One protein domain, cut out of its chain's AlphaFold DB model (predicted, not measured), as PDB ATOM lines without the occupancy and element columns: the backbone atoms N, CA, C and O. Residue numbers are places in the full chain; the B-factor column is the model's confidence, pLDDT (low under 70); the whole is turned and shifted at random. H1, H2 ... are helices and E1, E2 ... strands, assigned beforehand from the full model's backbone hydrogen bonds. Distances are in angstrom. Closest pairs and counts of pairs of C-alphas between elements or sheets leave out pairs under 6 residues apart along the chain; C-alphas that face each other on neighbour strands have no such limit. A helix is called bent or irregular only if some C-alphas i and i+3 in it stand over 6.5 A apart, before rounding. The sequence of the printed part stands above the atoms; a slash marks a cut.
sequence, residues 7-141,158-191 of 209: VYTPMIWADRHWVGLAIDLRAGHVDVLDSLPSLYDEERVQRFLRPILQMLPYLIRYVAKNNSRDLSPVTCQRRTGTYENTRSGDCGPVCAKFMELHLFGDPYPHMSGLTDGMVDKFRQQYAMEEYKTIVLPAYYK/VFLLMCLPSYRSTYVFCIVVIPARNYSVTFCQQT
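What this domain is: This is residues 7 to 141 and 158 to 191 of the 209 residues of the protein "BnaA10g08380D protein" of Brassica napus (UniProt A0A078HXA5). Picture a strongly twisted five-stranded sheet between two helices, H1 over one face and H2 over the other, with the long helix H3 reaching away from H2 on that second side. Residues 134 to 141, at the far end of H3 and just beyond, stick out free. The 169 printed residues hold three named helices and five named strands, in the order E1 E2 E3 H1 E4 H2 H3 E5. The mixed sheet runs E4 E3 E2 E1 E5, and the class is mixed, helices and strands. The whole is compact, with a radius of gyration of the C-alphas of 16.8 A and spans of 52 by 39 by 37 A.

Where its parts are: Find C-alpha 7 at (185.438, 172.284, 137.163); there E1 begins, residues 7 to 13, 18.8 A long. E2, residues 17 to 24, covers 22.4 A, and E3 is residues 29 to 33. Go on to H1, residues 42 to 64, 30.6 A; it is irregular, with C-alphas 48 and 51 7.2 A apart, and has a kink of 45 degrees near residue 49. E4 is residues 75 to 78, and H2 is residues 91 to 103, 18.1 A. Find C-alpha 116 at (159.169, 175.321, 131.166); from there H3 runs 32.7 A to residue 139, with a kink of 34 degrees near residue 132. H3 is neither bent nor irregular, but only just: C-alphas 133 and 136 are 6.5 A apart. Last, E5, residues 176 to 178, ends at C-alpha 178 (186.062, 178.685, 137.886).

How they stand to each other: Begin with E1, E2 and E3, a meander, each strand the antiparallel neighbour of the one before; E1 and E2 form a hairpin, as do E2 and E3. Look for N 11 and O 19 at 2.8 A, and N 22 and O 31 at 2.9 A. Edge strand E4 is parallel to E3, with N 32 and O 77 2.8 A apart. E3, H1 and E4 make a strand-helix-strand unit, two parallel neighbour strands with a helix between, its crossover right-handed. At the other edge E5 is antiparallel to E1, with N 176 and O 8 3.0 A apart. H1 is on the sheet; its closest C-alphas to E4 are those of Leu 53 and Thr 75, 6.8 A. H2, on the opposite face, completes three layers, helices on both faces of a sheet. It lies over E2 and E1 at a height over the sheet of 8.1 A; C-alphas 20 and 95, the closest of E2 and H2, are 5.1 A apart. H3 is not on the sheet and touches H2, about perpendicular at 83 degrees; H2 does so with residues 93 to 94 alone, and the closest C-alphas are those of Pro 93 and Arg 123, 6.4 A. Every O i to N i+4 pair is within hydrogen-bond range in H2, 15 of 19 in H1 and 17 of 20 in H3.

The domain as a whole: The C-alphas farthest apart are those of Ser 68 and Tyr 140, 53.3 A. Residues 142 to 157 are not printed; C-alphas 141 and 158 lie 24.5 A apart across this cut. The links E4 to H2 and H2 to H3 are long. The mean pLDDT of the printed part is 77.1, and residues 139 to 141 and 158 to 191 are under 70.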
ATOM      1  N   VAL A   7     185.428 172.087 138.618       86.75
ATOM      2  CA  VAL A   7     185.438 172.284 137.163       86.75
ATOM      3  C   VAL A   7     184.076 171.901 136.609       86.75
ATOM      4  O   VAL A   7     183.553 170.844 136.950       86.75
ATOM      5  N   TYR A   8     183.520 172.747 135.745       87.12
ATOM      6  CA  TYR A   8     182.247 172.490 135.082       87.12
ATOM      7  C   TYR A   8     182.480 172.239 133.597       87.12
ATOM      8  O   TYR A   8     183.191 172.994 132.931       87.12
ATOM      9  N   THR A   9     181.902 171.163 133.074       87.81
ATOM     10  CA  THR A   9     181.990 170.839 131.648       87.81
ATOM     11  C   THR A   9     180.708 170.166 131.178       87.81
ATOM     12  O   THR A   9     180.202 169.282 131.871       87.81
ATOM     13  N   PRO A  10     180.179 170.527 130.000       89.75
ATOM     14  CA  PRO A  10     179.125 169.748 129.377       89.75
ATOM     15  C   PRO A  10     179.689 168.419 128.850       89.75
ATOM     16  O   PRO A  10     180.870 168.314 128.505       89.75
ATOM     17  N   MET A  11     178.829 167.414 128.741       89.69
ATOM     18  CA  MET A  11     179.092 166.139 128.083       89.69
ATOM     19  C   MET A  11     177.870 165.752 127.250       89.69
ATOM     20  O   MET A  11     176.740 165.909 127.699       89.69
ATOM     21  N   ILE A  12     178.097 165.242 126.038       88.94
ATOM     22  CA  ILE A  12     177.029 164.722 125.180       88.94
ATOM     23  C   ILE A  12     177.012 163.192 125.227       88.94
ATOM     24  O   ILE A  12     178.032 162.535 125.017       88.94
ATOM     25  N   TRP A  13     175.852 162.612 125.517       91.31
ATOM     26  CA  TRP A  13     175.630 161.171 125.553       91.31
ATOM     27  C   TRP A  13     174.923 160.697 124.289       91.31
ATOM     28  O   TRP A  13     173.869 161.218 123.910       91.31
ATOM     29  N   ALA A  14     175.525 159.687 123.650       89.31
ATOM     30  CA  ALA A  14     175.067 159.096 122.391       89.31
ATOM     31  C   ALA A  14     174.677 160.147 121.334       89.31
ATOM     32  O   ALA A  14     173.638 160.006 120.688       89.31
ATOM     33  N   ASP A  15     175.472 161.221 121.239       85.31
ATOM     34  CA  ASP A  15     175.317 162.338 120.296       85.31
ATOM     35  C   ASP A  15     173.945 163.042 120.322       85.31
ATOM     36  O   ASP A  15     173.555 163.686 119.349       85.31
ATOM     37  N   ARG A  16     173.183 162.915 121.419       85.62
ATOM     38  CA  ARG A  16     171.789 163.396 121.477       85.62
ATOM     39  C   ARG A  16     171.398 164.100 122.767       85.62
ATOM     40  O   ARG A  16     170.521 164.958 122.730       85.62
ATOM     41  N   HIS A  17     172.007 163.742 123.894       91.62
ATOM     42  CA  HIS A  17     171.598 164.259 125.199       91.62
ATOM     43  C   HIS A  17     172.738 164.986 125.894       91.62
ATOM     44  O   HIS A  17     173.795 164.396 126.103       91.62
ATOM     45  N   TRP A  18     172.533 166.254 126.235       93.50
ATOM     46  CA  TRP A  18     173.521 167.060 126.945       93.50
ATOM     47  C   TRP A  18     173.316 166.964 128.453       93.50
ATOM     48  O   TRP A  18     172.206 167.155 128.949       93.50
ATOM     49  N   VAL A  19     174.410 166.731 129.173       95.06
ATOM     50  CA  VAL A  19     174.466 166.734 130.637       95.06
ATOM     51  C   VAL A  19     175.606 167.618 131.125       95.06
ATOM     52  O   VAL A  19     176.631 167.757 130.455       95.06
ATOM     53  N   GLY A  20     175.441 168.210 132.304       94.44
ATOM     54  CA  GLY A  20     176.500 168.963 132.968       94.44
ATOM     55  C   GLY A  20     177.298 168.055 133.896       94.44
ATOM     56  O   GLY A  20     176.719 167.247 134.613       94.44
ATOM     57  N   LEU A  21     178.619 168.194 133.919       95.38
ATOM     58  CA  LEU A  21     179.481 167.554 134.910       95.38
ATOM     59  C   LEU A  21     180.047 168.626 135.835       95.38
ATOM     60  O   LEU A  21     180.698 169.559 135.363       95.38
ATOM     61  N   ALA A  22     179.839 168.471 137.140       93.88
ATOM     62  CA  ALA A  22     180.495 169.272 138.164       93.88
ATOM     63  C   ALA A  22     181.553 168.415 138.867       93.88
ATOM     64  O   ALA A  22     181.253 167.574 139.711       93.88
ATOM     65  N   ILE A  23     182.808 168.617 138.481       90.00
ATOM     66  CA  ILE A  23     183.950 167.813 138.909       90.00
ATOM     67  C   ILE A  23     184.605 168.502 140.104       90.00
ATOM     68  O   ILE A  23     185.243 169.543 139.947       90.00
ATOM     69  N   ASP A  24     184.472 167.921 141.291       87.75
ATOM     70  CA  ASP A  24     185.192 168.344 142.486       87.75
ATOM     71  C   ASP A  24     186.588 167.715 142.500       87.75
ATOM     72  O   ASP A  24     186.778 166.524 142.772       87.75
ATOM     73  N   LEU A  25     187.589 168.539 142.191       82.56
ATOM     74  CA  LEU A  25     188.978 168.110 142.121       82.56
ATOM     75  C   LEU A  25     189.538 167.796 143.506       82.56
ATOM     76  O   LEU A  25     190.482 167.017 143.597       82.56
ATOM     77  N   ARG A  26     189.001 168.360 144.591       79.69
ATOM     78  CA  ARG A  26     189.473 168.065 145.949       79.69
ATOM     79  C   ARG A  26     188.900 166.742 146.435       79.69
ATOM     80  O   ARG A  26     189.668 165.882 146.852       79.69
ATOM     81  N   ALA A  27     187.586 166.573 146.327       84.31
ATOM     82  CA  ALA A  27     186.898 165.359 146.750       84.31
ATOM     83  C   ALA A  27     187.173 164.166 145.821       84.31
ATOM     84  O   ALA A  27     187.068 163.025 146.254       84.31
ATOM     85  N   GLY A  28     187.538 164.409 144.554       86.38
ATOM     86  CA  GLY A  28     187.608 163.335 143.563       86.38
ATOM     87  C   GLY A  28     186.217 162.763 143.302       86.38
ATOM     88  O   GLY A  28     186.023 161.547 143.356       86.38
ATOM     89  N   HIS A  29     185.258 163.657 143.055       91.75
ATOM     90  CA  HIS A  29     183.853 163.327 142.840       91.75
ATOM     91  C   HIS A  29     183.281 164.108 141.653       91.75
ATOM     92  O   HIS A  29     183.689 165.242 141.406       91.75
ATOM     93  N   VAL A  30     182.329 163.517 140.932       95.12
ATOM     94  CA  VAL A  30     181.594 164.166 139.838       95.12
ATOM     95  C   VAL A  30     180.096 164.125 140.116       95.12
ATOM     96  O   VAL A  30     179.495 163.052 140.082       95.12
ATOM     97  N   ASP A  31     179.483 165.291 140.300       96.31
ATOM     98  CA  ASP A  31     178.026 165.414 140.236       96.31
ATOM     99  C   ASP A  31     177.599 165.498 138.760       96.31
ATOM    100  O   ASP A  31     178.097 166.333 137.996       96.31
ATOM    101  N   VAL A  32     176.668 164.637 138.352       97.38
ATOM    102  CA  VAL A  32     176.080 164.625 137.007       97.38
ATOM    103  C   VAL A  32     174.743 165.357 137.051       97.38
ATOM    104  O   VAL A  32     173.824 164.966 137.774       97.38
ATOM    105  N   LEU A  33     174.655 166.427 136.272       96.75
ATOM    106  CA  LEU A  33     173.518 167.331 136.160       96.75
ATOM    107  C   LEU A  33     172.729 166.965 134.901       96.75
ATOM    108  O   LEU A  33     173.012 167.450 133.803       96.75
ATOM    109  N   ASP A  34     171.773 166.057 135.074       96.44
ATOM    110  CA  ASP A  34     170.973 165.467 134.006       96.44
ATOM    111  C   ASP A  34     169.549 166.038 134.023       96.44
ATOM    112  O   ASP A  34     168.845 165.945 135.024       96.44
ATOM    113  N   SER A  35     169.132 166.638 132.907       95.31
ATOM    114  CA  SER A  35     167.787 167.200 132.752       95.31
ATOM    115  C   SER A  35     166.738 166.178 132.322       95.31
ATOM    116  O   SER A  35     165.558 166.492 132.381       95.31
ATOM    117  N   LEU A  36     167.123 164.974 131.889       94.88
ATOM    118  CA  LEU A  36     166.189 163.918 131.491       94.88
ATOM    119  C   LEU A  36     166.662 162.556 132.032       94.88
ATOM    120  O   LEU A  36     167.106 161.694 131.268       94.88
ATOM    121  N   PRO A  37     166.562 162.340 133.357       93.31
ATOM    122  CA  PRO A  37     167.074 161.137 134.011       93.31
ATOM    123  C   PRO A  37     166.360 159.845 133.586       93.31
ATOM    124  O   PRO A  37     166.900 158.755 133.777       93.31
ATOM    125  N   SER A  38     165.161 159.946 133.009       92.69
ATOM    126  CA  SER A  38     164.397 158.816 132.473       92.69
ATOM    127  C   SER A  38     164.924 158.302 131.123       92.69
ATOM    128  O   SER A  38     164.588 157.187 130.729       92.69
ATOM    129  N   LEU A  39     165.782 159.060 130.422       93.94
ATOM    130  CA  LEU A  39     166.306 158.663 129.107       93.94
ATOM    131  C   LEU A  39     167.294 157.492 129.178       93.94
ATOM    132  O   LEU A  39     167.315 156.644 128.284       93.94
ATOM    133  N   TYR A  40     168.135 157.462 130.212       95.31
ATOM    134  CA  TYR A  40     169.137 156.420 130.414       95.31
ATOM    135  C   TYR A  40     169.133 155.950 131.866       95.31
ATOM    136  O   TYR A  40     169.119 156.761 132.795       95.31
ATOM    137  N   ASP A  41     169.173 154.629 132.042       95.12
ATOM    138  CA  ASP A  41     169.376 154.001 133.342       95.12
ATOM    139  C   ASP A  41     170.797 154.236 133.879       95.12
ATOM    140  O   ASP A  41     171.711 154.666 133.166       95.12
ATOM    141  N   GLU A  42     170.980 153.946 135.165       94.38
ATOM    142  CA  GLU A  42     172.245 154.196 135.849       94.38
ATOM    143  C   GLU A  42     173.396 153.368 135.253       94.38
ATOM    144  O   GLU A  42     174.505 153.877 135.120       94.38
ATOM    145  N   GLU A  43     173.153 152.131 134.804       95.56
ATOM    146  CA  GLU A  43     174.190 151.293 134.181       95.56
ATOM    147  C   GLU A  43     174.753 151.954 132.913       95.56
ATOM    148  O   GLU A  43     175.971 152.030 132.698       95.56
ATOM    149  N   ARG A  44     173.869 152.494 132.075       95.62
ATOM    150  CA  ARG A  44     174.250 153.174 130.843       95.62
ATOM    151  C   ARG A  44     174.931 154.510 131.115       95.62
ATOM    152  O   ARG A  44     175.913 154.824 130.437       95.62
ATOM    153  N   VAL A  45     174.476 155.252 132.124       95.25
ATOM    154  CA  VAL A  45     175.149 156.465 132.616       95.25
ATOM    155  C   VAL A  45     176.578 156.145 133.065       95.25
ATOM    156  O   VAL A  45     177.526 156.784 132.601       95.25
ATOM    157  N   GLN A  46     176.768 155.095 133.868       94.88
ATOM    158  CA  GLN A  46     178.093 154.642 134.303       94.88
ATOM    159  C   GLN A  46     178.988 154.269 133.117       94.88
ATOM    160  O   GLN A  46     180.168 154.627 133.084       94.88
ATOM    161  N   ARG A  47     178.439 153.608 132.092       95.06
ATOM    162  CA  ARG A  47     179.189 153.281 130.871       95.06
ATOM    163  C   ARG A  47     179.665 154.526 130.122       95.06
ATOM    164  O   ARG A  47     180.789 154.513 129.621       95.06
ATOM    165  N   PHE A  48     178.851 155.581 130.049       93.12
ATOM    166  CA  PHE A  48     179.271 156.848 129.446       93.12
ATOM    167  C   PHE A  48     180.369 157.531 130.265       93.12
ATOM    168  O   PHE A  48     181.337 158.017 129.685       93.12
ATOM    169  N   LEU A  49     180.253 157.548 131.594       93.69
ATOM    170  CA  LEU A  49     181.168 158.277 132.479       93.69
ATOM    171  C   LEU A  49     182.498 157.562 132.718       93.69
ATOM    172  O   LEU A  49     183.510 158.228 132.939       93.69
ATOM    173  N   ARG A  50     182.530 156.227 132.637       92.94
ATOM    174  CA  ARG A  50     183.706 155.404 132.961       92.94
ATOM    175  C   ARG A  50     185.033 155.920 132.376       92.94
ATOM    176  O   ARG A  50     185.985 156.012 133.150       92.94
ATOM    177  N   PRO A  51     185.139 156.301 131.086       89.62
ATOM    178  CA  PRO A  51     186.394 156.821 130.538       89.62
ATOM    179  C   PRO A  51     186.868 158.102 131.238       89.62
ATOM    180  O   PRO A  51     188.060 158.265 131.496       89.62
ATOM    181  N   ILE A  52     185.940 158.997 131.588       88.38
ATOM    182  CA  ILE A  52     186.242 160.247 132.293       88.38
ATOM    183  C   ILE A  52     186.686 159.948 133.727       88.38
ATOM    184  O   ILE A  52     187.739 160.418 134.149       88.38
ATOM    185  N   LEU A  53     185.940 159.113 134.454       91.44
ATOM    186  CA  LEU A  53     186.234 158.771 135.852       91.44
ATOM    187  C   LEU A  53     187.588 158.071 136.026       91.44
ATOM    188  O   LEU A  53     188.282 158.303 137.013       91.44
ATOM    189  N   GLN A  54     187.981 157.249 135.050       90.88
ATOM    190  CA  GLN A  54     189.285 156.587 135.029       90.88
ATOM    191  C   GLN A  54     190.428 157.544 134.671       90.88
ATOM    192  O   GLN A  54     191.534 157.390 135.180       90.88
ATOM    193  N   MET A  55     190.184 158.531 133.808       89.44
ATOM    194  CA  MET A  55     191.205 159.475 133.350       89.44
ATOM    195  C   MET A  55     191.448 160.624 134.343       89.44
ATOM    196  O   MET A  55     192.577 161.106 134.467       89.44
ATOM    197  N   LEU A  56     190.412 161.076 135.054       87.38
ATOM    198  CA  LEU A  56     190.477 162.246 135.932       87.38
ATOM    199  C   LEU A  56     191.594 162.197 136.991       87.38
ATOM    200  O   LEU A  56     192.294 163.204 137.106       87.38
ATOM    201  N   PRO A  57     191.843 161.091 137.723       87.56
ATOM    202  CA  PRO A  57     192.932 161.033 138.704       87.56
ATOM    203  C   PRO A  57     194.300 161.379 138.103       87.56
ATOM    204  O   PRO A  57     195.071 162.142 138.691       87.56
ATOM    205  N   TYR A  58     194.572 160.888 136.891       86.00
ATOM    206  CA  TYR A  58     195.814 161.148 136.165       86.00
ATOM    207  C   TYR A  58     195.924 162.614 135.746       86.00
ATOM    208  O   TYR A  58     196.967 163.236 135.953       86.00
ATOM    209  N   LEU A  59     194.842 163.188 135.205       81.12
ATOM    210  CA  LEU A  59     194.802 164.605 134.831       81.12
ATOM    211  C   LEU A  59     194.986 165.510 136.045       81.12
ATOM    212  O   LEU A  59     195.756 166.465 135.989       81.12
ATOM    213  N   ILE A  60     194.326 165.196 137.160       78.50
ATOM    214  CA  ILE A  60     194.442 165.978 138.389       78.50
ATOM    215  C   ILE A  60     195.872 165.913 138.922       78.50
ATOM    216  O   ILE A  60     196.441 166.953 139.247       78.50
ATOM    217  N   ARG A  61     196.488 164.727 138.967       84.06
ATOM    218  CA  ARG A  61     197.897 164.575 139.357       84.06
ATOM    219  C   ARG A  61     198.826 165.388 138.457       84.06
ATOM    220  O   ARG A  61     199.714 166.069 138.969       84.06
ATOM    221  N   TYR A  62     198.607 165.342 137.144       81.50
ATOM    222  CA  TYR A  62     199.401 166.077 136.163       81.50
ATOM    223  C   TYR A  62     199.278 167.598 136.343       81.50
ATOM    224  O   TYR A  62     200.289 168.290 136.454       81.50
ATOM    225  N   VAL A  63     198.052 168.120 136.437       75.31
ATOM    226  CA  VAL A  63     197.781 169.564 136.549       75.31
ATOM    227  C   VAL A  63     198.175 170.110 137.922       75.31
ATOM    228  O   VAL A  63     198.807 171.161 138.008       75.31
ATOM    229  N   ALA A  64     197.847 169.396 139.001       73.12
ATOM    230  CA  ALA A  64     198.143 169.826 140.368       73.12
ATOM    231  C   ALA A  64     199.590 169.537 140.801       73.12
ATOM    232  O   ALA A  64     199.967 169.901 141.912       73.12
ATOM    233  N   LYS A  65     200.391 168.854 139.965       78.19
ATOM    234  CA  LYS A  65     201.732 168.338 140.307       78.19
ATOM    235  C   LYS A  65     201.743 167.546 141.624       78.19
ATOM    236  O   LYS A  65     202.736 167.523 142.349       78.19
ATOM    237  N   ASN A  66     200.622 166.897 141.938       74.12
ATOM    238  CA  ASN A  66     200.403 166.216 143.205       74.12
ATOM    239  C   ASN A  66     200.695 164.717 143.057       74.12
ATOM    240  O   ASN A  66     199.805 163.922 142.759       74.12
ATOM    241  N   ASN A  67     201.961 164.340 143.246       74.44
ATOM    242  CA  ASN A  67     202.430 162.967 143.054       74.44
ATOM    243  C   ASN A  67     201.964 161.966 144.118       74.44
ATOM    244  O   ASN A  67     202.084 160.767 143.878       74.44
ATOM    245  N   SER A  68     201.447 162.432 145.256       76.06
ATOM    246  CA  SER A  68     200.951 161.572 146.335       76.06
ATOM    247  C   SER A  68     199.465 161.237 146.211       76.06
ATOM    248  O   SER A  68     198.958 160.449 147.006       76.06
ATOM    249  N   ARG A  69     198.751 161.814 145.234       74.31
ATOM    250  CA  ARG A  69     197.335 161.510 145.023       74.31
ATOM    251  C   ARG A  69     197.157 160.083 144.505       74.31
ATOM    252  O   ARG A  69     197.808 159.687 143.537       74.31
ATOM    253  N   ASP A  70     196.227 159.365 145.123       81.31
ATOM    254  CA  ASP A  70     195.760 158.065 144.651       81.31
ATOM    255  C   ASP A  70     195.179 158.158 143.225       81.31
ATOM    256  O   ASP A  70     194.592 159.170 142.829       81.31
ATOM    257  N   LEU A  71     195.388 157.098 142.446       86.19
ATOM    258  CA  LEU A  71     194.936 156.954 141.061       86.19
ATOM    259  C   LEU A  71     193.662 156.106 140.948       86.19
ATOM    260  O   LEU A  71     193.267 155.747 139.835       86.19
ATOM    261  N   SER A  72     193.026 155.780 142.076       85.75
ATOM    262  CA  SER A  72     191.715 155.140 142.084       85.75
ATOM    263  C   SER A  72     190.691 155.960 141.284       85.75
ATOM    264  O   SER A  72     190.754 157.194 141.266       85.75
ATOM    265  N   PRO A  73     189.761 155.294 140.570       84.81
ATOM    266  CA  PRO A  73     188.751 155.984 139.782       84.81
ATOM    267  C   PRO A  73     187.952 156.985 140.616       84.81
ATOM    268  O   PRO A  73     187.514 156.686 141.726       84.81
ATOM    269  N   VAL A  74     187.730 158.166 140.040       89.00
ATOM    270  CA  VAL A  74     186.874 159.196 140.633       89.00
ATOM    271  C   VAL A  74     185.445 158.668 140.751       89.00
ATOM    272  O   VAL A  74     184.938 158.003 139.848       89.00
ATOM    273  N   THR A  75     184.787 158.971 141.866       92.81
ATOM    274  CA  THR A  75     183.383 158.593 142.074       92.81
ATOM    275  C   THR A  75     182.451 159.557 141.344       92.81
ATOM    276  O   THR A  75     182.820 160.698 141.066       92.81
ATOM    277  N   CYS A  76     181.226 159.131 141.043       94.81
ATOM    278  CA  CYS A  76     180.208 160.025 140.502       94.81
ATOM    279  C   CYS A  76     178.828 159.744 141.080       94.81
ATOM    280  O   CYS A  76     178.533 158.614 141.470       94.81
ATOM    281  N   GLN A  77     177.972 160.760 141.070       95.44
ATOM    282  CA  GLN A  77     176.571 160.644 141.440       95.44
ATOM    283  C   GLN A  77     175.708 161.464 140.485       95.44
ATOM    284  O   GLN A  77     175.979 162.639 140.233       95.44
ATOM    285  N   ARG A  78     174.628 160.864 139.976       95.88
ATOM    286  CA  ARG A  78     173.592 161.609 139.262       95.88
ATOM    287  C   ARG A  78     172.708 162.352 140.251       95.88
ATOM    288  O   ARG A  78     172.160 161.748 141.173       95.88
ATOM    289  N   ARG A  79     172.576 163.669 140.076       94.44
ATOM    290  CA  ARG A  79     171.683 164.482 140.907       94.44
ATOM    291  C   ARG A  79     170.235 164.104 140.606       94.44
ATOM    292  O   ARG A  79     169.851 163.960 139.451       94.44
ATOM    293  N   THR A  80     169.453 163.926 141.661       92.38
ATOM    294  CA  THR A  80     168.039 163.535 141.604       92.38
ATOM    295  C   THR A  80     167.153 164.659 142.122       92.38
ATOM    296  O   THR A  80     167.619 165.523 142.863       92.38
ATOM    297  N   GLY A  81     165.860 164.620 141.793       91.00
ATOM    298  CA  GLY A  81     164.893 165.609 142.280       91.00
ATOM    299  C   GLY A  81     165.067 166.997 141.662       91.00
ATOM    300  O   GLY A  81     164.647 167.982 142.257       91.00
ATOM    301  N   THR A  82     165.709 167.087 140.499       94.00
ATOM    302  CA  THR A  82     165.816 168.309 139.696       94.00
ATOM    303  C   THR A  82     164.632 168.424 138.737       94.00
ATOM    304  O   THR A  82     163.866 167.477 138.570       94.00
ATOM    305  N   TYR A  83     164.498 169.571 138.072       96.00
ATOM    306  CA  TYR A  83     163.588 169.727 136.941       96.00
ATOM    307  C   TYR A  83     163.819 168.639 135.882       96.00
ATOM    308  O   TYR A  83     164.965 168.350 135.523       96.00
ATOM    309  N   GLU A  84     162.725 168.060 135.389       95.25
ATOM    310  CA  GLU A  84     162.734 167.063 134.322       95.25
ATOM    311  C   GLU A  84     162.234 167.690 133.021       95.25
ATOM    312  O   GLU A  84     161.093 168.137 132.893       95.25
ATOM    313  N   ASN A  85     163.122 167.720 132.039       92.38
ATOM    314  CA  ASN A  85     162.873 168.254 130.722       92.38
ATOM    315  C   ASN A  85     162.123 167.236 129.852       92.38
ATOM    316  O   ASN A  85     162.730 166.353 129.252       92.38
ATOM    317  N   THR A  86     160.821 167.425 129.686       89.56
ATOM    318  CA  THR A  86     159.992 166.601 128.790       89.56
ATOM    319  C   THR A  86     160.016 167.074 127.329       89.56
ATOM    320  O   THR A  86     159.452 166.417 126.450       89.56
ATOM    321  N   ARG A  87     160.684 168.199 127.038       88.56
ATOM    322  CA  ARG A  87     160.697 168.868 125.732       88.56
ATOM    323  C   ARG A  87     161.984 168.587 124.951       88.56
ATOM    324  O   ARG A  87     163.098 168.526 125.478       88.56
ATOM    325  N   SER A  88     161.857 168.451 123.633       85.50
ATOM    326  CA  SER A  88     163.013 168.258 122.754       85.50
ATOM    327  C   SER A  88     163.831 169.545 122.598       85.50
ATOM    328  O   SER A  88     163.275 170.613 122.347       85.50
ATOM    329  N   GLY A  89     165.160 169.433 122.652       84.06
ATOM    330  CA  GLY A  89     166.083 170.549 122.397       84.06
ATOM    331  C   GLY A  89     166.391 171.434 123.610       84.06
ATOM    332  O   GLY A  89     167.192 172.357 123.496       84.06
ATOM    333  N   ASP A  90     165.801 171.141 124.768       88.94
ATOM    334  CA  ASP A  90     166.006 171.887 126.014       88.94
ATOM    335  C   ASP A  90     167.193 171.363 126.853       88.94
ATOM    336  O   ASP A  90     167.719 172.089 127.695       88.94
ATOM    337  N   CYS A  91     167.701 170.150 126.582       89.88
ATOM    338  CA  CYS A  91     168.762 169.528 127.389       89.88
ATOM    339  C   CYS A  91     170.064 170.347 127.450       89.88
ATOM    340  O   CYS A  91     170.683 170.422 128.507       89.88
ATOM    341  N   GLY A  92     170.463 171.006 126.356       86.94
ATOM    342  CA  GLY A  92     171.651 171.871 126.318       86.94
ATOM    343  C   GLY A  92     171.500 173.131 127.183       86.94
ATOM    344  O   GLY A  92     172.287 173.325 128.114       86.94
ATOM    345  N   PRO A  93     170.478 173.971 126.931       87.75
ATOM    346  CA  PRO A  93     170.194 175.140 127.758       87.75
ATOM    347  C   PRO A  93     169.993 174.809 129.247       87.75
ATOM    348  O   PRO A  93     170.549 175.490 130.108       87.75
ATOM    349  N   VAL A  94     169.256 173.739 129.568       92.56
ATOM    350  CA  VAL A  94     169.033 173.313 130.961       92.56
ATOM    351  C   VAL A  94     170.331 172.808 131.598       92.56
ATOM    352  O   VAL A  94     170.610 173.155 132.740       92.56
ATOM    353  N   CYS A  95     171.175 172.074 130.863       91.19
ATOM    354  CA  CYS A  95     172.513 171.674 131.316       91.19
ATOM    355  C   CYS A  95     173.353 172.892 131.739       91.19
ATOM    356  O   CYS A  95     173.939 172.895 132.824       91.19
ATOM    357  N   ALA A  96     173.384 173.950 130.921       89.31
ATOM    358  CA  ALA A  96     174.078 175.192 131.267       89.31
ATOM    359  C   ALA A  96     173.504 175.824 132.545       89.31
ATOM    360  O   ALA A  96     174.261 176.199 133.444       89.31
ATOM    361  N   LYS A  97     172.172 175.869 132.661       92.56
ATOM    362  CA  LYS A  97     171.501 176.447 133.826       92.56
ATOM    363  C   LYS A  97     171.724 175.639 135.104       92.56
ATOM    364  O   LYS A  97     171.937 176.227 136.160       92.56
ATOM    365  N   PHE A  98     171.733 174.312 135.031       94.94
ATOM    366  CA  PHE A  98     172.057 173.462 136.174       94.94
ATOM    367  C   PHE A  98     173.492 173.676 136.648       94.94
ATOM    368  O   PHE A  98     173.710 173.791 137.850       94.94
ATOM    369  N   MET A  99     174.469 173.782 135.738       93.56
ATOM    370  CA  MET A  99     175.850 174.098 136.124       93.56
ATOM    371  C   MET A  99     175.941 175.464 136.820       93.56
ATOM    372  O   MET A  99     176.631 175.586 137.832       93.56
ATOM    373  N   GLU A 100     175.213 176.467 136.321       89.12
ATOM    374  CA  GLU A 100     175.114 177.792 136.945       89.12
ATOM    375  C   GLU A 100     174.526 177.705 138.362       89.12
ATOM    376  O   GLU A 100     175.150 178.164 139.316       89.12
ATOM    377  N   LEU A 101     173.367 177.063 138.532       92.00
ATOM    378  CA  LEU A 101     172.733 176.902 139.844       92.00
ATOM    379  C   LEU A 101     173.632 176.121 140.808       92.00
ATOM    380  O   LEU A 101     173.810 176.534 141.951       92.00
ATOM    381  N   HIS A 102     174.278 175.050 140.340       93.44
ATOM    382  CA  HIS A 102     175.181 174.237 141.154       93.44
ATOM    383  C   HIS A 102     176.380 175.047 141.660       93.44
ATOM    384  O   HIS A 102     176.773 174.930 142.822       93.44
ATOM    385  N   LEU A 103     176.946 175.900 140.801       89.62
ATOM    386  CA  LEU A 103     178.053 176.786 141.152       89.62
ATOM    387  C   LEU A 103     177.694 177.730 142.304       89.62
ATOM    388  O   LEU A 103     178.537 177.972 143.168       89.62
ATOM    389  N   PHE A 104     176.462 178.237 142.331       88.38
ATOM    390  CA  PHE A 104     175.990 179.172 143.354       88.38
ATOM    391  C   PHE A 104     175.366 178.502 144.583       88.38
ATOM    392  O   PHE A 104     174.766 179.188 145.407       88.38
ATOM    393  N   GLY A 105     175.528 177.186 144.740       90.19
ATOM    394  CA  GLY A 105     174.969 176.462 145.881       90.19
ATOM    395  C   GLY A 105     173.457 176.269 145.793       90.19
ATOM    396  O   GLY A 105     172.794 176.227 146.821       90.19
ATOM    397  N   ASP A 106     172.936 176.153 144.571       93.00
ATOM    398  CA  ASP A 106     171.528 175.916 144.254       93.00
ATOM    399  C   ASP A 106     170.571 176.975 144.841       93.00
ATOM    400  O   ASP A 106     169.700 176.649 145.647       93.00
ATOM    401  N   PRO A 107     170.727 178.266 144.483       93.81
ATOM    402  CA  PRO A 107     169.841 179.325 144.960       93.81
ATOM    403  C   PRO A 107     168.451 179.216 144.319       93.81
ATOM    404  O   PRO A 107     168.296 178.589 143.272       93.81
ATOM    405  N   TYR A 108     167.453 179.902 144.892       91.44
ATOM    406  CA  TYR A 108     166.120 180.032 144.287       91.44
ATOM    407  C   TYR A 108     166.224 180.433 142.795       91.44
ATOM    408  O   TYR A 108     166.975 181.359 142.474       91.44
ATOM    409  N   PRO A 109     165.498 179.779 141.865       92.12
ATOM    410  CA  PRO A 109     164.379 178.849 142.078       92.12
ATOM    411  C   PRO A 109     164.762 177.401 142.426       92.12
ATOM    412  O   PRO A 109     163.876 176.560 142.504       92.12
ATOM    413  N   HIS A 110     166.040 177.112 142.667       95.50
ATOM    414  CA  HIS A 110     166.616 175.771 142.753       95.50
ATOM    415  C   HIS A 110     166.536 175.024 141.416       95.50
ATOM    416  O   HIS A 110     165.721 175.335 140.543       95.50
ATOM    417  N   MET A 111     167.370 174.004 141.231       95.75
ATOM    418  CA  MET A 111     167.281 173.131 140.054       95.75
ATOM    419  C   MET A 111     165.929 172.422 139.978       95.75
ATOM    420  O   MET A 111     165.445 172.158 138.882       95.75
ATOM    421  N   SER A 112     165.333 172.109 141.129       96.06
ATOM    422  CA  SER A 112     164.034 171.442 141.255       96.06
ATOM    423  C   SER A 112     162.844 172.350 140.936       96.06
ATOM    424  O   SER A 112     161.812 171.857 140.496       96.06
ATOM    425  N   GLY A 113     162.980 173.664 141.136       95.81
ATOM    426  CA  GLY A 113     161.906 174.635 140.922       95.81
ATOM    427  C   GLY A 113     161.932 175.317 139.555       95.81
ATOM    428  O   GLY A 113     161.169 176.261 139.339       95.81
ATOM    429  N   LEU A 114     162.789 174.877 138.624       96.38
ATOM    430  CA  LEU A 114     162.686 175.335 137.240       96.38
ATOM    431  C   LEU A 114     161.349 174.895 136.632       96.38
ATOM    432  O   LEU A 114     160.792 173.851 136.956       96.38
ATOM    433  N   THR A 115     160.846 175.721 135.722       96.56
ATOM    434  CA  THR A 115     159.609 175.482 134.972       96.56
ATOM    435  C   THR A 115     159.871 175.706 133.492       96.56
ATOM    436  O   THR A 115     160.762 176.478 133.140       96.56
ATOM    437  N   ASP A 116     159.052 175.126 132.617       95.75
ATOM    438  CA  ASP A 116     159.169 175.321 131.166       95.75
ATOM    439  C   ASP A 116     159.172 176.806 130.770       95.75
ATOM    440  O   ASP A 116     159.977 177.235 129.946       95.75
ATOM    441  N   GLY A 117     158.352 177.633 131.428       95.75
ATOM    442  CA  GLY A 117     158.338 179.076 131.188       95.75
ATOM    443  C   GLY A 117     159.629 179.788 131.619       95.75
ATOM    444  O   GLY A 117     160.004 180.801 131.028       95.75
ATOM    445  N   MET A 118     160.338 179.282 132.634       94.81
ATOM    446  CA  MET A 118     161.687 179.760 132.967       94.81
ATOM    447  C   MET A 118     162.709 179.304 131.926       94.81
ATOM    448  O   MET A 118     163.583 180.096 131.570       94.81
ATOM    449  N   VAL A 119     162.573 178.075 131.418       91.56
ATOM    450  CA  VAL A 119     163.409 177.536 130.337       91.56
ATOM    451  C   VAL A 119     163.302 178.395 129.086       91.56
ATOM    452  O   VAL A 119     164.323 178.840 128.560       91.56
ATOM    453  N   ASP A 120     162.088 178.745 128.674       90.31
ATOM    454  CA  ASP A 120     161.864 179.627 127.528       90.31
ATOM    455  C   ASP A 120     162.536 180.997 127.716       90.31
ATOM    456  O   ASP A 120     163.192 181.504 126.801       90.31
ATOM    457  N   LYS A 121     162.454 181.576 128.922       89.56
ATOM    458  CA  LYS A 121     163.082 182.869 129.237       89.56
ATOM    459  C   LYS A 121     164.602 182.819 129.144       89.56
ATOM    460  O   LYS A 121     165.195 183.673 128.484       89.56
ATOM    461  N   PHE A 122     165.253 181.843 129.781       86.38
ATOM    462  CA  PHE A 122     166.714 181.789 129.717       86.38
ATOM    463  C   PHE A 122     167.215 181.346 128.339       86.38
ATOM    464  O   PHE A 122     168.281 181.786 127.927       86.38
ATOM    465  N   ARG A 123     166.438 180.570 127.568       86.69
ATOM    466  CA  ARG A 123     166.750 180.280 126.158       86.69
ATOM    467  C   ARG A 123     166.785 181.543 125.310       86.69
ATOM    468  O   ARG A 123     167.727 181.733 124.545       86.69
ATOM    469  N   GLN A 124     165.787 182.414 125.461       84.25
ATOM    470  CA  GLN A 124     165.766 183.716 124.789       84.25
ATOM    471  C   GLN A 124     166.959 184.576 125.210       84.25
ATOM    472  O   GLN A 124     167.596 185.205 124.365       84.25
ATOM    473  N   GLN A 125     167.293 184.569 126.503       83.31
ATOM    474  CA  GLN A 125     168.447 185.292 127.022       83.31
ATOM    475  C   GLN A 125     169.758 184.772 126.420       83.31
ATOM    476  O   GLN A 125     170.535 185.574 125.914       83.31
ATOM    477  N   TYR A 126     169.987 183.457 126.403       84.38
ATOM    478  CA  TYR A 126     171.186 182.859 125.806       84.38
ATOM    479  C   TYR A 126     171.314 183.210 124.320       84.38
ATOM    480  O   TYR A 126     172.367 183.680 123.899       84.38
ATOM    481  N   ALA A 127     170.229 183.096 123.547       80.69
ATOM    482  CA  ALA A 127     170.228 183.466 122.132       80.69
ATOM    483  C   ALA A 127     170.551 184.956 121.910       80.69
ATOM    484  O   ALA A 127     171.294 185.310 120.994       80.69
ATOM    485  N   MET A 128     170.019 185.844 122.755       82.25
ATOM    486  CA  MET A 128     170.295 187.280 122.678       82.25
ATOM    487  C   MET A 128     171.750 187.610 123.038       82.25
ATOM    488  O   MET A 128     172.366 188.457 122.389       82.25
ATOM    489  N   GLU A 129     172.314 186.954 124.051       76.38
ATOM    490  CA  GLU A 129     173.718 187.134 124.428       76.38
ATOM    491  C   GLU A 129     174.661 186.625 123.327       76.38
ATOM    492  O   GLU A 129     175.596 187.332 122.948       76.38
ATOM    493  N   GLU A 130     174.386 185.466 122.722       74.44
ATOM    494  CA  GLU A 130     175.127 184.972 121.550       74.44
ATOM    495  C   GLU A 130     175.035 185.946 120.369       74.44
ATOM    496  O   GLU A 130     176.043 186.283 119.745       74.44
ATOM    497  N   TYR A 131     173.840 186.471 120.092       74.56
ATOM    498  CA  TYR A 131     173.640 187.465 119.041       74.56
ATOM    499  C   TYR A 131     174.476 188.728 119.291       74.56
ATOM    500  O   TYR A 131     175.184 189.203 118.403       74.56
ATOM    501  N   LYS A 132     174.467 189.263 120.514       77.31
ATOM    502  CA  LYS A 132     175.240 190.465 120.855       77.31
ATOM    503  C   LYS A 132     176.749 190.249 120.826       77.31
ATOM    504  O   LYS A 132     177.479 191.175 120.485       77.31
ATOM    505  N   THR A 133     177.215 189.066 121.207       73.19
ATOM    506  CA  THR A 133     178.649 188.780 121.361       73.19
ATOM    507  C   THR A 133     179.304 188.299 120.070       73.19
ATOM    508  O   THR A 133     180.467 188.614 119.831       73.19
ATOM    509  N   ILE A 134     178.575 187.568 119.224       75.25
ATOM    510  CA  ILE A 134     179.113 186.942 118.008       75.25
ATOM    511  C   ILE A 134     178.600 187.656 116.760       75.25
ATOM    512  O   ILE A 134     179.378 187.999 115.870       75.25
ATOM    513  N   VAL A 135     177.286 187.883 116.690       71.88
ATOM    514  CA  VAL A 135     176.624 188.370 115.478       71.88
ATOM    515  C   VAL A 135     176.842 189.873 115.331       71.88
ATOM    516  O   VAL A 135     177.435 190.297 114.345       71.88
ATOM    517  N   LEU A 136     176.463 190.694 116.315       76.38
ATOM    518  CA  LEU A 136     176.570 192.157 116.215       76.38
ATOM    519  C   LEU A 136     177.977 192.657 115.827       76.38
ATOM    520  O   LEU A 136     178.065 193.463 114.894       76.38
ATOM    521  N   PRO A 137     179.085 192.177 116.430       81.00
ATOM    522  CA  PRO A 137     180.425 192.617 116.040       81.00
ATOM    523  C   PRO A 137     180.807 192.223 114.608       81.00
ATOM    524  O   PRO A 137     181.645 192.885 113.996       81.00
ATOM    525  N   ALA A 138     180.197 191.171 114.051       75.38
ATOM    526  CA  ALA A 138     180.411 190.772 112.664       75.38
ATOM    527  C   ALA A 138     179.740 191.735 111.666       75.38
ATOM    528  O   ALA A 138     180.283 191.939 110.581       75.38
ATOM    529  N   TYR A 139     178.608 192.353 112.032       69.38
ATOM    530  CA  TYR A 139     177.871 193.280 111.160       69.38
ATOM    531  C   TYR A 139     178.335 194.741 111.281       69.38
ATOM    532  O   TYR A 139     178.380 195.443 110.275       69.38
ATOM    533  N   TYR A 140     178.731 195.211 112.469       64.50
ATOM    534  CA  TYR A 140     179.095 196.624 112.708       64.50
ATOM    535  C   TYR A 140     180.587 196.940 112.512       64.50
ATOM    536  O   TYR A 140     181.162 197.796 113.187       64.50
ATOM    537  N   LYS A 141     181.246 196.261 111.572       56.75
ATOM    538  CA  LYS A 141     182.673 196.454 111.294       56.75
ATOM    539  C   LYS A 141     182.914 197.732 110.471       56.75
ATOM    540  O   LYS A 141     183.219 197.659 109.286       56.75
ATOM    541  N   VAL A 158     179.571 182.443 130.460       34.62
ATOM    542  CA  VAL A 158     179.609 181.024 130.095       34.62
ATOM    543  C   VAL A 158     179.513 180.992 128.574       34.62
ATOM    544  O   VAL A 158     178.429 180.931 128.006       34.62
ATOM    545  N   PHE A 159     180.651 181.108 127.896       35.34
ATOM    546  CA  PHE A 159     180.740 180.813 126.469       35.34
ATOM    547  C   PHE A 159     180.637 179.295 126.321       35.34
ATOM    548  O   PHE A 159     181.627 178.560 126.263       35.34
ATOM    549  N   LEU A 160     179.398 178.819 126.311       35.12
ATOM    550  CA  LEU A 160     179.068 177.550 125.707       35.12
ATOM    551  C   LEU A 160     179.166 177.802 124.201       35.12
ATOM    552  O   LEU A 160     178.246 178.340 123.598       35.12
ATOM    553  N   LEU A 161     180.300 177.460 123.586       34.41
ATOM    554  CA  LEU A 161     180.338 177.217 122.144       34.41
ATOM    555  C   LEU A 161     179.459 175.980 121.920       34.41
ATOM    556  O   LEU A 161     179.948 174.855 121.843       34.41
ATOM    557  N   MET A 162     178.137 176.180 121.922       31.17
ATOM    558  CA  MET A 162     177.196 175.201 121.416       31.17
ATOM    559  C   MET A 162     177.623 174.976 119.977       31.17
ATOM    560  O   MET A 162     177.568 175.889 119.155       31.17
ATOM    561  N   CYS A 163     178.159 173.786 119.702       31.70
ATOM    562  CA  CYS A 163     178.450 173.337 118.353       31.70
ATOM    563  C   CYS A 163     177.186 173.543 117.511       31.70
ATOM    564  O   CYS A 163     176.280 172.711 117.532       31.70
ATOM    565  N   LEU A 164     177.128 174.641 116.753       27.48
ATOM    566  CA  LEU A 164     176.273 174.710 115.583       27.48
ATOM    567  C   LEU A 164     176.668 173.510 114.713       27.48
ATOM    568  O   LEU A 164     177.870 173.283 114.519       27.48
ATOM    569  N   PRO A 165     175.709 172.711 114.222       28.97
ATOM    570  CA  PRO A 165     176.002 171.540 113.416       28.97
ATOM    571  C   PRO A 165     176.509 172.001 112.046       28.97
ATOM    572  O   PRO A 165     175.777 172.026 111.064       28.97
ATOM    573  N   SER A 166     177.779 172.388 111.962       34.06
ATOM    574  CA  SER A 166     178.457 172.571 110.687       34.06
ATOM    575  C   SER A 166     179.085 171.242 110.304       34.06
ATOM    576  O   SER A 166     180.159 170.888 110.776       34.06
ATOM    577  N   TYR A 167     178.313 170.464 109.543       32.38
ATOM    578  CA  TYR A 167     178.690 169.539 108.465       32.38
ATOM    579  C   TYR A 167     180.125 168.965 108.424       32.38
ATOM    580  O   TYR A 167     180.726 168.881 107.360       32.38
ATOM    581  N   ARG A 168     180.707 168.568 109.555       31.75
ATOM    582  CA  ARG A 168     181.889 167.697 109.687       31.75
ATOM    583  C   ARG A 168     182.156 167.526 111.173       31.75
ATOM    584  O   ARG A 168     182.459 168.495 111.854       31.75
ATOM    585  N   SER A 169     182.016 166.292 111.647       30.25
ATOM    586  CA  SER A 169     182.282 165.783 113.001       30.25
ATOM    587  C   SER A 169     183.430 166.508 113.738       30.25
ATOM    588  O   SER A 169     184.577 166.063 113.739       30.25
ATOM    589  N   THR A 170     183.123 167.650 114.357       31.66
ATOM    590  CA  THR A 170     184.064 168.479 115.119       31.66
ATOM    591  C   THR A 170     183.404 168.769 116.459       31.66
ATOM    592  O   THR A 170     182.424 169.505 116.521       31.66
ATOM    593  N   TYR A 171     183.914 168.153 117.525       34.41
ATOM    594  CA  TYR A 171     183.434 168.363 118.889       34.41
ATOM    595  C   TYR A 171     184.349 169.380 119.563       34.41
ATOM    596  O   TYR A 171     185.540 169.114 119.719       34.41
ATOM    597  N   VAL A 172     183.812 170.539 119.939       33.34
ATOM    598  CA  VAL A 172     184.534 171.523 120.752       33.34
ATOM    599  C   VAL A 172     184.224 171.226 122.216       33.34
ATOM    600  O   VAL A 172     183.095 171.390 122.664       33.34
ATOM    601  N   PHE A 173     185.223 170.763 122.966       32.53
ATOM    602  CA  PHE A 173     185.132 170.652 124.422       32.53
ATOM    603  C   PHE A 173     185.417 172.021 125.031       32.53
ATOM    604  O   PHE A 173     186.468 172.577 124.750       32.53
ATOM    605  N   CYS A 174     184.518 172.555 125.858       36.44
ATOM    606  CA  CYS A 174     184.762 173.784 126.611       36.44
ATOM    607  C   CYS A 174     184.857 173.424 128.098       36.44
ATOM    608  O   CYS A 174     183.853 173.081 128.719       36.44
ATOM    609  N   ILE A 175     186.069 173.452 128.659       36.53
ATOM    610  CA  ILE A 175     186.285 173.229 130.093       36.53
ATOM    611  C   ILE A 175     186.174 174.582 130.789       36.53
ATOM    612  O   ILE A 175     187.066 175.415 130.658       36.53
ATOM    613  N   VAL A 176     185.104 174.801 131.552       41.59
ATOM    614  CA  VAL A 176     184.950 176.024 132.339       41.59
ATOM    615  C   VAL A 176     185.573 175.794 133.717       41.59
ATOM    616  O   VAL A 176     185.001 175.168 134.610       41.59
ATOM    617  N   VAL A 177     186.797 176.292 133.882       34.53
ATOM    618  CA  VAL A 177     187.504 176.329 135.169       34.53
ATOM    619  C   VAL A 177     187.101 177.604 135.911       34.53
ATOM    620  O   VAL A 177     187.353 178.685 135.395       34.53
ATOM    621  N   ILE A 178     186.491 177.508 137.103       39.44
ATOM    622  CA  ILE A 178     186.062 178.685 137.886       39.44
ATOM    623  C   ILE A 178     186.795 178.714 139.239       39.44
ATOM    624  O   ILE A 178     186.541 177.862 140.093       39.44
ATOM    625  N   PRO A 179     187.693 179.687 139.488       31.27
ATOM    626  CA  PRO A 179     188.302 179.880 140.802       31.27
ATOM    627  C   PRO A 179     187.281 180.409 141.820       31.27
ATOM    628  O   PRO A 179     186.527 181.337 141.531       31.27
ATOM    629  N   ALA A 180     187.332 179.892 143.051       34.06
ATOM    630  CA  ALA A 180     186.294 180.031 144.082       34.06
ATOM    631  C   ALA A 180     185.850 181.462 144.460       34.06
ATOM    632  O   ALA A 180     184.832 181.605 145.126       34.06
ATOM    633  N   ARG A 181     186.576 182.526 144.081       37.38
ATOM    634  CA  ARG A 181     186.204 183.925 144.384       37.38
ATOM    635  C   ARG A 181     186.779 184.944 143.394       37.38
ATOM    636  O   ARG A 181     187.309 185.950 143.839       37.38
ATOM    637  N   ASN A 182     186.874 184.643 142.101       31.33
ATOM    638  CA  ASN A 182     186.987 185.647 141.024       31.33
ATOM    639  C   ASN A 182     186.892 184.937 139.678       31.33
ATOM    640  O   ASN A 182     187.574 183.942 139.435       31.33
ATOM    641  N   TYR A 183     186.053 185.497 138.823       41.91
ATOM    642  CA  TYR A 183     185.629 184.965 137.541       41.91
ATOM    643  C   TYR A 183     186.772 185.044 136.535       41.91
ATOM    644  O   TYR A 183     187.008 186.080 135.924       41.91
ATOM    645  N   SER A 184     187.511 183.952 136.385       29.95
ATOM    646  CA  SER A 184     188.420 183.769 135.261       29.95
ATOM    647  C   SER A 184     187.973 182.509 134.545       29.95
ATOM    648  O   SER A 184     188.058 181.427 135.113       29.95
ATOM    649  N   VAL A 185     187.413 182.679 133.348       34.28
ATOM    650  CA  VAL A 185     186.994 181.590 132.462       34.28
ATOM    651  C   VAL A 185     188.163 181.324 131.522       34.28
ATOM    652  O   VAL A 185     188.583 182.221 130.796       34.28
ATOM    653  N   THR A 186     188.724 180.117 131.559       31.86
ATOM    654  CA  THR A 186     189.766 179.709 130.605       31.86
ATOM    655  C   THR A 186     189.123 178.915 129.478       31.86
ATOM    656  O   THR A 186     188.456 177.920 129.737       31.86
ATOM    657  N   PHE A 187     189.334 179.346 128.235       31.80
ATOM    658  CA  PHE A 187     188.886 178.635 127.040       31.80
ATOM    659  C   PHE A 187     189.955 177.650 126.586       31.80
ATOM    660  O   PHE A 187     191.096 178.037 126.351       31.80
ATOM    661  N   CYS A 188     189.583 176.387 126.408       30.30
ATOM    662  CA  CYS A 188     190.382 175.436 125.647       30.30
ATOM    663  C   CYS A 188     189.539 175.003 124.451       30.30
ATOM    664  O   CYS A 188     188.471 174.444 124.648       30.30
ATOM    665  N   GLN A 189     189.975 175.299 123.228       31.97
ATOM    666  CA  GLN A 189     189.333 174.797 122.016       31.97
ATOM    667  C   GLN A 189     190.091 173.551 121.564       31.97
ATOM    668  O   GLN A 189     191.259 173.640 121.193       31.97
ATOM    669  N   GLN A 190     189.429 172.395 121.549       30.47
ATOM    670  CA  GLN A 190     189.988 171.197 120.929       30.47
ATOM    671  C   GLN A 190     189.327 170.988 119.566       30.47
ATOM    672  O   GLN A 190     188.137 170.705 119.481       30.47
ATOM    673  N   THR A 191     190.083 171.168 118.483       27.64
ATOM    674  CA  THR A 191     189.648 170.833 117.122       27.64
ATOM    675  C   THR A 191     190.197 169.462 116.752       27.64
ATOM    676  O   THR A 191     191.400 169.220 116.803       27.64
TER     677      THR A 191